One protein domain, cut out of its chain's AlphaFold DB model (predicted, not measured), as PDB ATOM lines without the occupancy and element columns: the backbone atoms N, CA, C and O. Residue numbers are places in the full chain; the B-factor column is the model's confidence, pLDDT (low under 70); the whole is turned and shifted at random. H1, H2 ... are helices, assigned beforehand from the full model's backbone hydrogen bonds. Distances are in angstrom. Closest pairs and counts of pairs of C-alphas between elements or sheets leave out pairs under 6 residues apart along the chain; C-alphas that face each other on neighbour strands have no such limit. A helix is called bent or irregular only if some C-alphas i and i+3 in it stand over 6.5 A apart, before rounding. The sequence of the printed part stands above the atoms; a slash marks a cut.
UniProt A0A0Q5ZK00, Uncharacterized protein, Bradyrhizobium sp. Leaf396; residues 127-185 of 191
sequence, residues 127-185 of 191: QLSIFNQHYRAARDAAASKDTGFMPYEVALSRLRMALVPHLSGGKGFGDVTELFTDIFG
ATOM      1  N   GLN A 127      -3.299 -93.489  -7.981       92.44
ATOM      2  CA  GLN A 127      -2.146 -93.002  -8.736       92.44
ATOM      3  C   GLN A 127      -1.708 -93.977  -9.841       92.44
ATOM      4  O   GLN A 127      -1.400 -93.571 -10.961       92.44
ATOM      5  N   LEU A 128      -1.793 -95.288  -9.594       92.31
ATOM      6  CA  LEU A 128      -1.529 -96.290 -10.631       92.31
ATOM      7  C   LEU A 128      -2.542 -96.211 -11.794       92.31
ATOM      8  O   LEU A 128      -2.209 -96.529 -12.933       92.31
ATOM      9  N   SER A 129      -3.771 -95.753 -11.535       93.62
ATOM     10  CA  SER A 129      -4.759 -95.491 -12.590       93.62
ATOM     11  C   SER A 129      -4.338 -94.308 -13.462       93.62
ATOM     12  O   SER A 129      -4.418 -94.401 -14.685       93.62
ATOM     13  N   ILE A 130      -3.817 -93.237 -12.852       93.00
ATOM     14  CA  ILE A 130      -3.286 -92.060 -13.559       93.00
ATOM     15  C   ILE A 130      -2.126 -92.477 -14.471       93.00
ATOM     16  O   ILE A 130      -2.138 -92.178 -15.665       93.00
ATOM     17  N   PHE A 131      -1.179 -93.259 -13.944       93.88
ATOM     18  CA  PHE A 131      -0.094 -93.847 -14.732       93.88
ATOM     19  C   PHE A 131      -0.615 -94.649 -15.939       93.88
ATOM     20  O   PHE A 131      -0.161 -94.454 -17.067       93.88
ATOM     21  N   ASN A 132      -1.607 -95.520 -15.728       94.00
ATOM     22  CA  ASN A 132      -2.180 -96.355 -16.787       94.00
ATOM     23  C   ASN A 132      -2.892 -95.544 -17.872       94.00
ATOM     24  O   ASN A 132      -2.791 -95.877 -19.055       94.00
ATOM     25  N   GLN A 133      -3.620 -94.497 -17.482       94.12
ATOM     26  CA  GLN A 133      -4.269 -93.585 -18.420       94.12
ATOM     27  C   GLN A 133      -3.226 -92.865 -19.275       94.12
ATOM     28  O   GLN A 133      -3.347 -92.849 -20.500       94.12
ATOM     29  N   HIS A 134      -2.161 -92.363 -18.646       93.81
ATOM     30  CA  HIS A 134      -1.079 -91.691 -19.355       93.81
ATOM     31  C   HIS A 134      -0.335 -92.635 -20.310       93.81
ATOM     32  O   HIS A 134      -0.093 -92.275 -21.460       93.81
ATOM     33  N   TYR A 135      -0.040 -93.872 -19.889       93.75
ATOM     34  CA  TYR A 135       0.565 -94.887 -20.760       93.75
ATOM     35  C   TYR A 135      -0.272 -95.128 -22.024       93.75
ATOM     36  O   TYR A 135       0.279 -95.171 -23.124       93.75
ATOM     37  N   ARG A 136      -1.597 -95.278 -21.882       93.56
ATOM     38  CA  ARG A 136      -2.498 -95.493 -23.026       93.56
ATOM     39  C   ARG A 136      -2.498 -94.292 -23.964       93.56
ATOM     40  O   ARG A 136      -2.265 -94.472 -25.152       93.56
ATOM     41  N   ALA A 137      -2.649 -93.084 -23.424       91.94
ATOM     42  CA  ALA A 137      -2.628 -91.859 -24.221       91.94
ATOM     43  C   ALA A 137      -1.303 -91.683 -24.986       91.94
ATOM     44  O   ALA A 137      -1.312 -91.378 -26.177       91.94
ATOM     45  N   ALA A 138      -0.164 -91.931 -24.333       89.88
ATOM     46  CA  ALA A 138       1.152 -91.855 -24.965       89.88
ATOM     47  C   ALA A 138       1.336 -92.924 -26.055       89.88
ATOM     48  O   ALA A 138       1.869 -92.635 -27.127       89.88
ATOM     49  N   ARG A 139       0.854 -94.147 -25.810       91.44
ATOM     50  CA  ARG A 139       0.876 -95.236 -26.790       91.44
ATOM     51  C   ARG A 139       0.015 -94.925 -28.014       91.44
ATOM     52  O   ARG A 139       0.476 -95.145 -29.130       91.44
ATOM     53  N   ASP A 140      -1.187 -94.395 -27.818       91.56
ATOM     54  CA  ASP A 140      -2.091 -94.019 -28.911       91.56
ATOM     55  C   ASP A 140      -1.515 -92.848 -29.728       91.56
ATOM     56  O   ASP A 140      -1.579 -92.847 -30.957       91.56
ATOM     57  N   ALA A 141      -0.870 -91.884 -29.062       89.12
ATOM     58  CA  ALA A 141      -0.183 -90.768 -29.712       89.12
ATOM     59  C   ALA A 141       1.083 -91.183 -30.488       89.12
ATOM     60  O   ALA A 141       1.469 -90.500 -31.434       89.12
ATOM     61  N   ALA A 142       1.755 -92.263 -30.084       88.88
ATOM     62  CA  ALA A 142       2.858 -92.849 -30.845       88.88
ATOM     63  C   ALA A 142       2.331 -93.639 -32.053       88.88
ATOM     64  O   ALA A 142       2.814 -93.462 -33.169       88.88
ATOM     65  N   ALA A 143       1.265 -94.423 -31.853       88.38
ATOM     66  CA  ALA A 143       0.605 -95.159 -32.927       88.38
ATOM     67  C   ALA A 143       0.076 -94.229 -34.031       88.38
ATOM     68  O   ALA A 143       0.224 -94.542 -35.205       88.38
ATOM     69  N   SER A 144      -0.467 -93.055 -33.684       89.56
ATOM     70  CA  SER A 144      -0.921 -92.063 -34.672       89.56
ATOM     71  C   SER A 144       0.208 -91.394 -35.466       89.56
ATOM     72  O   SER A 144      -0.058 -90.744 -36.475       89.56
ATOM     73  N   LYS A 145       1.459 -91.548 -35.021       89.31
ATOM     74  CA  LYS A 145       2.673 -91.052 -35.687       89.31
ATOM     75  C   LYS A 145       3.459 -92.170 -36.380       89.31
ATOM     76  O   LYS A 145       4.598 -91.931 -36.772       89.31
ATOM     77  N   ASP A 146       2.896 -93.379 -36.465       88.50
ATOM     78  CA  ASP A 146       3.567 -94.595 -36.941       88.50
ATOM     79  C   ASP A 146       4.898 -94.891 -36.221       88.50
ATOM     80  O   ASP A 146       5.805 -95.527 -36.765       88.50
ATOM     81  N   THR A 147       5.031 -94.451 -34.964       86.31
ATOM     82  CA  THR A 147       6.197 -94.746 -34.129       86.31
ATOM     83  C   THR A 147       5.885 -95.843 -33.119       86.31
ATOM     84  O   THR A 147       4.817 -95.905 -32.508       86.31
ATOM     85  N   GLY A 148       6.844 -96.752 -32.928       83.81
ATOM     86  CA  GLY A 148       6.748 -97.779 -31.895       83.81
ATOM     87  C   GLY A 148       6.782 -97.162 -30.495       83.81
ATOM     88  O   GLY A 148       7.567 -96.255 -30.228       83.81
ATOM     89  N   PHE A 149       5.963 -97.689 -29.585       88.69
ATOM     90  CA  PHE A 149       5.981 -97.320 -28.169       88.69
ATOM     91  C   PHE A 149       6.365 -98.516 -27.302       88.69
ATOM     92  O   PHE A 149       6.146 -99.671 -27.680       88.69
ATOM     93  N   MET A 150       6.928 -98.255 -26.123       91.62
ATOM     94  CA  MET A 150       7.376 -99.330 -25.244       91.62
ATOM     95  C   MET A 150       6.199-100.213 -24.770       91.62
ATOM     96  O   MET A 150       5.094 -99.711 -24.512       91.62
ATOM     97  N   PRO A 151       6.409-101.531 -24.604       91.44
ATOM     98  CA  PRO A 151       5.430-102.404 -23.964       91.44
ATOM     99  C   PRO A 151       5.101-101.949 -22.538       91.44
ATOM    100  O   PRO A 151       5.942-101.370 -21.851       91.44
ATOM    101  N   TYR A 152       3.894-102.263 -22.068       89.25
ATOM    102  CA  TYR A 152       3.434-101.865 -20.734       89.25
ATOM    103  C   TYR A 152       4.345-102.398 -19.621       89.25
ATOM    104  O   TYR A 152       4.681-101.663 -18.700       89.25
ATOM    105  N   GLU A 153       4.838-103.631 -19.754       84.06
ATOM    106  CA  GLU A 153       5.790-104.220 -18.802       84.06
ATOM    107  C   GLU A 153       7.099-103.424 -18.697       84.06
ATOM    108  O   GLU A 153       7.666-103.296 -17.614       84.06
ATOM    109  N   VAL A 154       7.561-102.839 -19.808       83.19
ATOM    110  CA  VAL A 154       8.744-101.970 -19.809       83.19
ATOM    111  C   VAL A 154       8.434-100.667 -19.074       83.19
ATOM    112  O   VAL A 154       9.221-100.256 -18.226       83.19
ATOM    113  N   ALA A 155       7.272-100.059 -19.324       88.00
ATOM    114  CA  ALA A 155       6.844 -98.855 -18.611       88.00
ATOM    115  C   ALA A 155       6.691 -99.108 -17.099       88.00
ATOM    116  O   ALA A 155       7.153 -98.313 -16.286       88.00
ATOM    117  N   LEU A 156       6.111-100.247 -16.708       88.00
ATOM    118  CA  LEU A 156       5.967-100.647 -15.308       88.00
ATOM    119  C   LEU A 156       7.328-100.923 -14.653       88.00
ATOM    120  O   LEU A 156       7.544-100.584 -13.491       88.00
ATOM    121  N   SER A 157       8.268-101.517 -15.395       83.06
ATOM    122  CA  SER A 157       9.649-101.684 -14.940       83.06
ATOM    123  C   SER A 157      10.332-100.337 -14.718       83.06
ATOM    124  O   SER A 157      11.025-100.172 -13.718       83.06
ATOM    125  N   ARG A 158      10.126 -99.364 -15.612       86.44
ATOM    126  CA  ARG A 158      10.666 -98.008 -15.452       86.44
ATOM    127  C   ARG A 158      10.048 -97.285 -14.258       86.44
ATOM    128  O   ARG A 158      10.795 -96.707 -13.482       86.44
ATOM    129  N   LEU A 159       8.735 -97.402 -14.041       89.19
ATOM    130  CA  LEU A 159       8.069 -96.868 -12.845       89.19
ATOM    131  C   LEU A 159       8.695 -97.431 -11.565       89.19
ATOM    132  O   LEU A 159       9.044 -96.683 -10.658       89.19
ATOM    133  N   ARG A 160       8.897 -98.750 -11.512       86.31
ATOM    134  CA  ARG A 160       9.564 -99.400 -10.379       86.31
ATOM    135  C   ARG A 160      10.968 -98.849 -10.136       86.31
ATOM    136  O   ARG A 160      11.310 -98.587  -8.990       86.31
ATOM    137  N   MET A 161      11.757 -98.652 -11.191       81.19
ATOM    138  CA  MET A 161      13.108 -98.088 -11.082       81.19
ATOM    139  C   MET A 161      13.097 -96.624 -10.634       81.19
ATOM    140  O   MET A 161      13.890 -96.257  -9.772       81.19
ATOM    141  N   ALA A 162      12.165 -95.818 -11.147       84.75
ATOM    142  CA  ALA A 162      12.003 -94.418 -10.765       84.75
ATOM    143  C   ALA A 162      11.625 -94.254  -9.280       84.75
ATOM    144  O   ALA A 162      11.978 -93.258  -8.662       84.75
ATOM    145  N   LEU A 163      10.980 -95.251  -8.663       84.50
ATOM    146  CA  LEU A 163      10.671 -95.242  -7.228       84.50
ATOM    147  C   LEU A 163      11.888 -95.535  -6.330       84.50
ATOM    148  O   LEU A 163      11.899 -95.128  -5.167       84.50
ATOM    149  N   VAL A 164      12.922 -96.225  -6.827       79.88
ATOM    150  CA  VAL A 164      14.064 -96.682  -6.007       79.88
ATOM    151  C   VAL A 164      14.789 -95.537  -5.272       79.88
ATOM    152  O   VAL A 164      15.045 -95.687  -4.069       79.88
ATOM    153  N   PRO A 165      15.091 -94.381  -5.903       75.12
ATOM    154  CA  PRO A 165      15.709 -93.246  -5.211       75.12
ATOM    155  C   PRO A 165      14.856 -92.695  -4.058       75.12
ATOM    156  O   PRO A 165      15.389 -92.390  -2.988       75.12
ATOM    157  N   HIS A 166      13.531 -92.637  -4.226       76.25
ATOM    158  CA  HIS A 166      12.601 -92.127  -3.208       76.25
ATOM    159  C   HIS A 166      12.524 -93.049  -1.986       76.25
ATOM    160  O   HIS A 166      12.500 -92.592  -0.841       76.25
ATOM    161  N   LEU A 167      12.587 -94.362  -2.212       74.88
ATOM    162  CA  LEU A 167      12.592 -95.366  -1.145       74.88
ATOM    163  C   LEU A 167      13.922 -95.426  -0.383       74.88
ATOM    164  O   LEU A 167      13.946 -95.816   0.786       74.88
ATOM    165  N   SER A 168      15.018 -95.030  -1.032       65.62
ATOM    166  CA  SER A 168      16.363 -95.022  -0.444       65.62
ATOM    167  C   SER A 168      16.641 -93.751   0.365       65.62
ATOM    168  O   SER A 168      17.356 -93.806   1.363       65.62
ATOM    169  N   GLY A 169      16.060 -92.614  -0.035       60.19
ATOM    170  CA  GLY A 169      16.247 -91.317   0.625       60.19
ATOM    171  C   GLY A 169      15.230 -90.980   1.720       60.19
ATOM    172  O   GLY A 169      15.337 -89.916   2.325       60.19
ATOM    173  N   GLY A 170      14.212 -91.821   1.947       56.22
ATOM    174  CA  GLY A 170      13.120 -91.548   2.898       56.22
ATOM    175  C   GLY A 170      12.224 -90.363   2.509       56.22
ATOM    176  O   GLY A 170      11.330 -89.981   3.261       56.22
ATOM    177  N   LYS A 171      12.456 -89.775   1.332       56.69
ATOM    178  CA  LYS A 171      11.660 -88.689   0.777       56.69
ATOM    179  C   LYS A 171      10.451 -89.326   0.102       56.69
ATOM    180  O   LYS A 171      10.603 -90.001  -0.914       56.69
ATOM    181  N   GLY A 172       9.264 -89.137   0.678       59.00
ATOM    182  CA  GLY A 172       8.020 -89.510   0.004       59.00
ATOM    183  C   GLY A 172       7.964 -88.872  -1.387       59.00
ATOM    184  O   GLY A 172       8.428 -87.744  -1.562       59.00
ATOM    185  N   PHE A 173       7.454 -89.603  -2.375       67.38
ATOM    186  CA  PHE A 173       7.104 -89.018  -3.668       67.38
ATOM    187  C   PHE A 173       5.685 -88.441  -3.547       67.38
ATOM    188  O   PHE A 173       4.833 -89.048  -2.891       67.38
ATOM    189  N   GLY A 174       5.458 -87.239  -4.084       68.44
ATOM    190  CA  GLY A 174       4.175 -86.544  -3.944       68.44
ATOM    191  C   GLY A 174       3.110 -87.094  -4.891       68.44
ATOM    192  O   GLY A 174       2.006 -87.422  -4.463       68.44
ATOM    193  N   ASP A 175       3.470 -87.224  -6.168       80.38
ATOM    194  CA  ASP A 175       2.589 -87.657  -7.256       80.38
ATOM    195  C   ASP A 175       3.389 -88.465  -8.293       80.38
ATOM    196  O   ASP A 175       4.552 -88.175  -8.571       80.38
ATOM    197  N   VAL A 176       2.770 -89.487  -8.884       84.25
ATOM    198  CA  VAL A 176       3.372 -90.347  -9.913       84.25
ATOM    199  C   VAL A 176       3.726 -89.562 -11.177       84.25
ATOM    200  O   VAL A 176       4.617 -89.972 -11.920       84.25
ATOM    201  N   THR A 177       3.053 -88.432 -11.419       85.75
ATOM    202  CA  THR A 177       3.302 -87.560 -12.574       85.75
ATOM    203  C   THR A 177       4.706 -86.950 -12.564       85.75
ATOM    204  O   THR A 177       5.277 -86.740 -13.632       85.75
ATOM    205  N   GLU A 178       5.310 -86.764 -11.384       84.75
ATOM    206  CA  GLU A 178       6.693 -86.288 -11.233       84.75
ATOM    207  C   GLU A 178       7.706 -87.258 -11.862       84.75
ATOM    208  O   GLU A 178       8.758 -86.839 -12.334       84.75
ATOM    209  N   LEU A 179       7.362 -88.549 -11.933       84.56
ATOM    210  CA  LEU A 179       8.213 -89.609 -12.475       84.56
ATOM    211  C   LEU A 179       8.016 -89.815 -13.985       84.56
ATOM    212  O   LEU A 179       8.687 -90.644 -14.596       84.56
ATOM    213  N   PHE A 180       7.071 -89.116 -14.621       86.81
ATOM    214  CA  PHE A 180       6.701 -89.400 -16.013       86.81
ATOM    215  C   PHE A 180       7.822 -89.110 -17.004       86.81
ATOM    216  O   PHE A 180       7.927 -89.827 -18.000       86.81
ATOM    217  N   THR A 181       8.673 -88.124 -16.729       82.62
ATOM    218  CA  THR A 181       9.856 -87.848 -17.554       82.62
ATOM    219  C   THR A 181      10.808 -89.042 -17.547       82.62
ATOM    220  O   THR A 181      11.198 -89.506 -18.613       82.62
ATOM    221  N   ASP A 182      11.077 -89.624 -16.380       79.69
ATOM    222  CA  ASP A 182      11.977 -90.776 -16.247       79.69
ATOM    223  C   ASP A 182      11.367 -92.056 -16.847       79.69
ATOM    224  O   ASP A 182      12.065 -92.938 -17.356       79.69
ATOM    225  N   ILE A 183      10.036 -92.174 -16.809       83.25
ATOM    226  CA  ILE A 183       9.337 -93.373 -17.279       83.25
ATOM    227  C   ILE A 183       9.098 -93.335 -18.792       83.25
ATOM    228  O   ILE A 183       9.363 -94.321 -19.487       83.25
ATOM    229  N   PHE A 184       8.601 -92.218 -19.317       84.38
ATOM    230  CA  PHE A 184       8.164 -92.081 -20.710       84.38
ATOM    231  C   PHE A 184       9.126 -91.275 -21.584       84.38
ATOM    232  O   PHE A 184       8.956 -91.265 -22.805       84.38
ATOM    233  N   GLY A 185      10.130 -90.629 -20.992       70.94
ATOM    234  CA  GLY A 185      11.174 -89.924 -21.721       70.94
ATOM    235  C   GLY A 185      12.045 -90.856 -22.575       70.94
ATOM    236  O   GLY A 185      12.036 -92.091 -22.399       70.94
TER     237      GLY A 185
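AT A GLANCE: This is residues 127 to 185 of the 191 residues of an uncharacterized protein of Bradyrhizobium sp. Leaf396 (UniProt A0A0Q5ZK00). Two long helices, H1 and H2, run opposite ways and open from each other as a lopsided V, with the start of H2 near Tyr 135 of H1; the short helix H3 sits across the open side, packed on residues 127 to 131 of H1 and residues 155 to 162 of H2. The model is drawn out into a rod, with the link after H1 at one end and the last residues of H2 at the other, where residues 166 to 171 stick out free. The printed part has 59 residues with three named helices, H1, H2 and H3 in that order, and no named strand; the class is all helix, with 44 residues in the helices. The whole is only just compact, close to loose, with a radius of gyration of the C-alphas of 12.4 A, and it spans 41 by 16 by 16 A.

IN THESE COORDINATES: The printed part begins with H1, residues 127 to 143, which runs from C-alpha 127 at (-2.146, -93.002, -8.736) to C-alpha 143 at (0.605, -95.159, -32.927), a length of 24.4 A. A short link of 8 residues, 144 to 151, leads to H2. H2 holds residues 152 to 169 and is the longest helix, with 18 residues; it begins at C-alpha 152 at (3.434, -101.865, -20.734) and measures 27.0 A from first to last C-alpha. H2 is irregular, but only just: C-alphas 162 and 165 are 6.8 A apart. A second short link, of 6 residues, 170 to 175, leads to H3, residues 176 to 184, which is 11.9 A long and ends at C-alpha 184 at (8.164, -92.081, -20.710). H3 is irregular too: C-alphas 178 and 181 are 7.2 A apart. One more residue, Gly 185, ends the printed part.

HOW THE PARTS SIT: H1 and H2 are close but not clearly touching, with 2 pairs of C-alphas within 8 A. Their closest C-alphas, those of Tyr 135 and Tyr 152, are 7.5 A apart. The two helices run opposite ways at a steep tilt of 44 degrees, with centres 16.2 A apart. H3 touches H1, with residues 127 to 131 of H1 alone; the closest C-alphas are those of Gln 127 and Val 176, 6.2 A apart. H1 and H3 run the same way at a shallow tilt of 34 degrees, only just short of steep. H3 also touches H2, with residues 155 to 162 of H2 alone; the closest C-alphas are those of Arg 158 and Ile 183, 5.2 A apart. H2 and H3 run opposite ways at a steep tilt of 57 degrees, with 9.4 A from centre to centre. In H1 every O i to N i+4 pair is within hydrogen-bond range. In H2 11 of 14 such pairs are within range, and in H3 2 of 5, beside 4 of 6 O i to N i+3 pairs in H3.

THE WHOLE: The two C-alphas farthest apart, those of Asp 146 and Gly 170, are 41.1 A from each other. The first and last printed C-alphas, those of Gln 127 and Gly 185, are 18.9 A apart. The printed part has no cut. Both links, H1 to H2 and H2 to H3, are short. Residues 166 to 171, of which 166 to 169 belong to H2, stand free. The mean pLDDT of the printed part is 83.9, with 92 for H1, 81 for H2 and 84 for H3. Residues 168 to 174 are under 70, which is low confidence.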